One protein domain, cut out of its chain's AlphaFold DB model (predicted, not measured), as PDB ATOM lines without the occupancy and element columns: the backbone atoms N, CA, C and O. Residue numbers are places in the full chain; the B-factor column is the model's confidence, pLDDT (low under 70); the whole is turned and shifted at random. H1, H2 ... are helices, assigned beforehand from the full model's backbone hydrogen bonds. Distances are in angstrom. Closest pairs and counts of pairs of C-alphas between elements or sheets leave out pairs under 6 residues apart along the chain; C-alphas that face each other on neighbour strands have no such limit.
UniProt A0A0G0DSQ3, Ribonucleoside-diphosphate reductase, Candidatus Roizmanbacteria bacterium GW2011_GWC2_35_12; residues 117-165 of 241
ATOM      1  N   PRO A 117     157.888 133.218 186.299       74.69
ATOM      2  CA  PRO A 117     157.023 133.115 187.467       74.69
ATOM      3  C   PRO A 117     155.761 133.981 187.351       74.69
ATOM      4  O   PRO A 117     155.814 135.109 186.859       74.69
ATOM      5  N   THR A 118     154.653 133.462 187.885       68.75
ATOM      6  CA  THR A 118     153.389 134.190 188.095       68.75
ATOM      7  C   THR A 118     153.478 135.132 189.308       68.75
ATOM      8  O   THR A 118     154.539 135.278 189.919       68.75
ATOM      9  N   GLU A 119     152.375 135.803 189.665       61.62
ATOM     10  CA  GLU A 119     152.322 136.892 190.658       61.62
ATOM     11  C   GLU A 119     152.984 136.583 192.013       61.62
ATOM     12  O   GLU A 119     153.603 137.473 192.597       61.62
ATOM     13  N   ILE A 120     152.924 135.327 192.466       58.62
ATOM     14  CA  ILE A 120     153.414 134.884 193.781       58.62
ATOM     15  C   ILE A 120     154.943 134.698 193.798       58.62
ATOM     16  O   ILE A 120     155.583 134.873 194.833       58.62
ATOM     17  N   ASN A 121     155.561 134.399 192.649       66.88
ATOM     18  CA  ASN A 121     156.969 134.008 192.587       66.88
ATOM     19  C   ASN A 121     157.883 135.154 192.111       66.88
ATOM     20  O   ASN A 121     157.540 135.993 191.264       66.88
ATOM     21  N   GLN A 122     159.095 135.200 192.669       79.38
ATOM     22  CA  GLN A 122     160.128 136.150 192.253       79.38
ATOM     23  C   GLN A 122     160.828 135.668 190.979       79.38
ATOM     24  O   GLN A 122     161.070 134.476 190.803       79.38
ATOM     25  N   PHE A 123     161.184 136.604 190.093       85.31
ATOM     26  CA  PHE A 123     162.028 136.291 188.939       85.31
ATOM     27  C   PHE A 123     163.418 135.824 189.388       85.31
ATOM     28  O   PHE A 123     163.980 136.435 190.301       85.31
ATOM     29  N   PRO A 124     164.017 134.834 188.695       84.25
ATOM     30  CA  PRO A 124     165.413 134.466 188.889       84.25
ATOM     31  C   PRO A 124     166.338 135.689 188.902       84.25
ATOM     32  O   PRO A 124     166.255 136.561 188.022       84.25
ATOM     33  N   LYS A 125     167.257 135.744 189.875       85.88
ATOM     34  CA  LYS A 125     168.194 136.872 190.047       85.88
ATOM     35  C   LYS A 125     169.013 137.131 188.783       85.88
ATOM     36  O   LYS A 125     169.303 138.286 188.453       85.88
ATOM     37  N   SER A 126     169.339 136.072 188.045       86.62
ATOM     38  CA  SER A 126     170.057 136.124 186.767       86.62
ATOM     39  C   SER A 126     169.316 136.933 185.692       86.62
ATOM     40  O   SER A 126     169.942 137.756 185.018       86.62
ATOM     41  N   ILE A 127     167.989 136.788 185.577       90.25
ATOM     42  CA  ILE A 127     167.150 137.541 184.629       90.25
ATOM     43  C   ILE A 127     167.090 139.015 185.027       90.25
ATOM     44  O   ILE A 127     167.330 139.895 184.200       90.25
ATOM     45  N   VAL A 128     166.815 139.301 186.305       91.19
ATOM     46  CA  VAL A 128     166.725 140.685 186.802       91.19
ATOM     47  C   VAL A 128     168.052 141.416 186.596       91.19
ATOM     48  O   VAL A 128     168.075 142.553 186.120       91.19
ATOM     49  N   THR A 129     169.169 140.748 186.892       91.00
ATOM     50  CA  THR A 129     170.519 141.290 186.688       91.00
ATOM     51  C   THR A 129     170.812 141.524 185.208       91.00
ATOM     52  O   THR A 129     171.360 142.567 184.845       91.00
ATOM     53  N   PHE A 130     170.416 140.594 184.335       92.69
ATOM     54  CA  PHE A 130     170.569 140.749 182.889       92.69
ATOM     55  C   PHE A 130     169.811 141.975 182.361       92.69
ATOM     56  O   PHE A 130     170.387 142.766 181.612       92.69
ATOM     57  N   ILE A 131     168.564 142.176 182.795       93.56
ATOM     58  CA  ILE A 131     167.757 143.340 182.404       93.56
ATOM     59  C   ILE A 131     168.400 144.632 182.914       93.56
ATOM     60  O   ILE A 131     168.610 145.539 182.117       93.56
ATOM     61  N   LYS A 132     168.801 144.701 184.195       93.06
ATOM     62  CA  LYS A 132     169.488 145.875 184.780       93.06
ATOM     63  C   LYS A 132     170.727 146.299 183.986       93.06
ATOM     64  O   LYS A 132     170.986 147.490 183.829       93.06
ATOM     65  N   LYS A 133     171.492 145.329 183.475       92.00
ATOM     66  CA  LYS A 133     172.691 145.592 182.666       92.00
ATOM     67  C   LYS A 133     172.370 146.062 181.243       92.00
ATOM     68  O   LYS A 133     173.156 146.807 180.671       92.00
ATOM     69  N   ASN A 134     171.241 145.638 180.671       90.50
ATOM     70  CA  ASN A 134     170.917 145.847 179.253       90.50
ATOM     71  C   ASN A 134     169.750 146.822 179.007       90.50
ATOM     72  O   ASN A 134     169.398 147.066 177.853       90.50
ATOM     73  N   TYR A 135     169.144 147.370 180.060       94.06
ATOM     74  CA  TYR A 135     168.020 148.295 179.975       94.06
ATOM     75  C   TYR A 135     168.052 149.301 181.129       94.06
ATOM     76  O   TYR A 135     168.103 148.920 182.296       94.06
ATOM     77  N   LYS A 136     168.008 150.596 180.793       92.38
ATOM     78  CA  LYS A 136     168.051 151.710 181.758       92.38
ATOM     79  C   LYS A 136     166.669 152.217 182.189       92.38
ATOM     80  O   LYS A 136     166.587 153.060 183.070       92.38
ATOM     81  N   GLY A 137     165.594 151.734 181.563       92.75
ATOM     82  CA  GLY A 137     164.233 152.163 181.885       92.75
ATOM     83  C   GLY A 137     163.629 151.436 183.089       92.75
ATOM     84  O   GLY A 137     164.301 150.712 183.823       92.75
ATOM     85  N   ASN A 138     162.317 151.602 183.276       93.56
ATOM     86  CA  ASN A 138     161.603 151.026 184.414       93.56
ATOM     87  C   ASN A 138     161.483 149.492 184.300       93.56
ATOM     88  O   ASN A 138     160.650 148.956 183.567       93.56
ATOM     89  N   ILE A 139     162.307 148.785 185.075       93.44
ATOM     90  CA  ILE A 139     162.359 147.317 185.120       93.44
ATOM     91  C   ILE A 139     161.086 146.722 185.723       93.44
ATOM     92  O   ILE A 139     160.649 145.669 185.265       93.44
ATOM     93  N   LYS A 140     160.455 147.391 186.702       91.88
ATOM     94  CA  LYS A 140     159.202 146.906 187.302       91.88
ATOM     95  C   LYS A 140     158.114 146.776 186.235       91.88
ATOM     96  O   LYS A 140     157.470 145.735 186.173       91.88
ATOM     97  N   ASN A 141     158.002 147.754 185.333       93.19
ATOM     98  CA  ASN A 141     157.043 147.707 184.223       93.19
ATOM     99  C   ASN A 141     157.336 146.554 183.252       93.19
ATOM    100  O   ASN A 141     156.414 145.891 182.784       93.19
ATOM    101  N   VAL A 142     158.616 146.285 182.963       94.06
ATOM    102  CA  VAL A 142     159.021 145.144 182.121       94.06
ATOM    103  C   VAL A 142     158.624 143.823 182.779       94.06
ATOM    104  O   VAL A 142     157.964 143.006 182.144       94.06
ATOM    105  N   LEU A 143     158.981 143.626 184.050       92.38
ATOM    106  CA  LEU A 143     158.686 142.392 184.782       92.38
ATOM    107  C   LEU A 143     157.180 142.184 184.983       92.38
ATOM    108  O   LEU A 143     156.700 141.062 184.849       92.38
ATOM    109  N   GLN A 144     156.420 143.250 185.251       90.69
ATOM    110  CA  GLN A 144     154.961 143.181 185.359       90.69
ATOM    111  C   GLN A 144     154.316 142.794 184.025       90.69
ATOM    112  O   GLN A 144     153.389 141.988 184.010       90.69
ATOM    113  N   LYS A 145     154.830 143.314 182.902       91.81
ATOM    114  CA  LYS A 145     154.363 142.916 181.570       91.81
ATOM    115  C   LYS A 145     154.642 141.437 181.292       91.81
ATOM    116  O   LYS A 145     153.744 140.726 180.862       91.81
ATOM    117  N   VAL A 146     155.843 140.953 181.623       92.25
ATOM    118  CA  VAL A 146     156.199 139.532 181.454       92.25
ATOM    119  C   VAL A 146     155.373 138.614 182.354       92.25
ATOM    120  O   VAL A 146     155.019 137.529 181.919       92.25
ATOM    121  N   ARG A 147     155.002 139.037 183.570       89.44
ATOM    122  CA  ARG A 147     154.085 138.259 184.430       89.44
ATOM    123  C   ARG A 147     152.709 138.052 183.804       89.44
ATOM    124  O   ARG A 147     152.109 137.010 184.024       89.44
ATOM    125  N   LYS A 148     152.215 139.049 183.062       88.19
ATOM    126  CA  LYS A 148     150.915 138.982 182.385       88.19
ATOM    127  C   LYS A 148     150.983 138.175 181.092       88.19
ATOM    128  O   LYS A 148     150.094 137.386 180.830       88.19
ATOM    129  N   GLU A 149     152.024 138.388 180.292       90.25
ATOM    130  CA  GLU A 149     152.099 137.844 178.929       90.25
ATOM    131  C   GLU A 149     152.945 136.567 178.807       90.25
ATOM    132  O   GLU A 149     152.958 135.936 177.754       90.25
ATOM    133  N   GLY A 150     153.732 136.213 179.826       89.62
ATOM    134  CA  GLY A 150     154.649 135.067 179.794       89.62
ATOM    135  C   GLY A 150     155.833 135.200 178.833       89.62
ATOM    136  O   GLY A 150     156.589 134.248 178.658       89.62
ATOM    137  N   THR A 151     156.037 136.370 178.222       92.75
ATOM    138  CA  THR A 151     157.088 136.607 177.225       92.75
ATOM    139  C   THR A 151     157.696 138.005 177.337       92.75
ATOM    140  O   THR A 151     157.061 138.965 177.774       92.75
ATOM    141  N   PHE A 152     158.944 138.142 176.880       94.50
ATOM    142  CA  PHE A 152     159.616 139.431 176.717       94.50
ATOM    143  C   PHE A 152     159.345 140.115 175.363       94.50
ATOM    144  O   PHE A 152     159.763 141.268 175.184       94.50
ATOM    145  N   LYS A 153     158.654 139.464 174.412       93.62
ATOM    146  CA  LYS A 153     158.454 139.957 173.031       93.62
ATOM    147  C   LYS A 153     157.915 141.389 172.963       93.62
ATOM    148  O   LYS A 153     158.503 142.233 172.280       93.62
ATOM    149  N   ASN A 154     156.891 141.709 173.752       93.12
ATOM    150  CA  ASN A 154     156.213 143.011 173.701       93.12
ATOM    151  C   ASN A 154     156.779 144.043 174.693       93.12
ATOM    152  O   ASN A 154     156.157 145.072 174.965       93.12
ATOM    153  N   THR A 155     157.947 143.786 175.282       94.69
ATOM    154  CA  THR A 155     158.584 144.711 176.234       94.69
ATOM    155  C   THR A 155     159.376 145.815 175.521       94.69
ATOM    156  O   THR A 155     159.644 145.734 174.322       94.69
ATOM    157  N   LYS A 156     159.806 146.844 176.265       94.88
ATOM    158  CA  LYS A 156     160.680 147.925 175.760       94.88
ATOM    159  C   LYS A 156     162.169 147.538 175.671       94.88
ATOM    160  O   LYS A 156     163.012 148.404 175.460       94.88
ATOM    161  N   LEU A 157     162.511 146.264 175.878       94.94
ATOM    162  CA  LEU A 157     163.887 145.782 175.743       94.94
ATOM    163  C   LEU A 157     164.358 145.853 174.280       94.94
ATOM    164  O   LEU A 157     163.548 145.819 173.354       94.94
ATOM    165  N   SER A 158     165.673 145.904 174.063       94.44
ATOM    166  CA  SER A 158     166.243 145.790 172.715       94.44
ATOM    167  C   SER A 158     165.969 144.408 172.111       94.44
ATOM    168  O   SER A 158     165.814 143.425 172.839       94.44
ATOM    169  N   SER A 159     165.956 144.310 170.780       94.00
ATOM    170  CA  SER A 159     165.779 143.040 170.057       94.00
ATOM    171  C   SER A 159     166.769 141.969 170.528       94.00
ATOM    172  O   SER A 159     166.370 140.876 170.911       94.00
ATOM    173  N   SER A 160     168.054 142.320 170.628       93.19
ATOM    174  CA  SER A 160     169.108 141.428 171.130       93.19
ATOM    175  C   SER A 160     168.848 140.923 172.558       93.19
ATOM    176  O   SER A 160     169.089 139.750 172.850       93.19
ATOM    177  N   ALA A 161     168.331 141.774 173.452       94.25
ATOM    178  CA  ALA A 161     167.991 141.355 174.811       94.25
ATOM    179  C   ALA A 161     166.774 140.417 174.833       94.25
ATOM    180  O   ALA A 161     166.792 139.436 175.573       94.25
ATOM    181  N   LYS A 162     165.757 140.675 173.998       95.31
ATOM    182  CA  LYS A 162     164.586 139.793 173.850       95.31
ATOM    183  C   LYS A 162     164.981 138.412 173.328       95.31
ATOM    184  O   LYS A 162     164.537 137.417 173.884       95.31
ATOM    185  N   GLU A 163     165.875 138.340 172.342       95.50
ATOM    186  CA  GLU A 163     166.401 137.069 171.821       95.50
ATOM    187  C   GLU A 163     167.117 136.235 172.897       95.50
ATOM    188  O   GLU A 163     166.985 135.014 172.938       95.50
ATOM    189  N   CYS A 164     167.836 136.881 173.821       95.06
ATOM    190  CA  CYS A 164     168.488 136.204 174.948       95.06
ATOM    191  C   CYS A 164     167.514 135.679 176.013       95.06
ATOM    192  O   CYS A 164     167.920 134.871 176.850       95.06
ATOM    193  N   LEU A 165     166.281 136.186 176.020       94.31
ATOM    194  CA  LEU A 165     165.252 135.908 177.020       94.31
ATOM    195  C   LEU A 165     164.101 135.062 176.462       94.31
ATOM    196  O   LEU A 165     163.097 134.894 177.150       94.31
TER     197      LEU A 165
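What this domain is: This is residues 117 to 165 of the 241 residues of the protein "Ribonucleoside-diphosphate reductase" of Candidatus Roizmanbacteria bacterium GW2011_GWC2_35_12 (UniProt A0A0G0DSQ3). Three short helices make a loose triangle: H2, the longest at 11 residues, stands steeply to H1, while H1 and H3 run opposite ways nearly side by side. Residues 150 to 158, with no named element, span from H2 to H3. The printed part has 49 residues with H1, H2 and H3 in that order and no named strand: all helix, compact, radius of gyration of the C-alphas 9.9 A, spans 27 by 20 by 18 A.

How they stand to each other: H2, residues 139 to 149, is close but not clearly touching to H1, residues 125 to 134; the closest C-alphas, of Ile 139 and Ile 131, are 7.2 A apart. They run opposite ways at a steep tilt of 60 degrees. H3, residues 159 to 164, is close but not clearly touching to H1, with the closest C-alphas, of Ala 161 and Asn 134, 7.0 A apart, opposite ways at a shallow tilt of 22 degrees. H2 and H3 are apart. In H1, H2 and H3 every O i to N i+4 pair is within hydrogen-bond range.

Where its parts are: H2 measures 15.3 A, H1 14.3 A and H3 8.8 A from first to last C-alpha. C-alpha 125 is at (168.194, 136.872, 190.047) and C-alpha 164 at (168.488, 136.204, 174.948).

The domain as a whole: The farthest C-alphas, of Ile 120 and Ser 160, are 28.3 A apart. The printed part has no cut; no link is long. Residues 118 to 121 are under pLDDT 70.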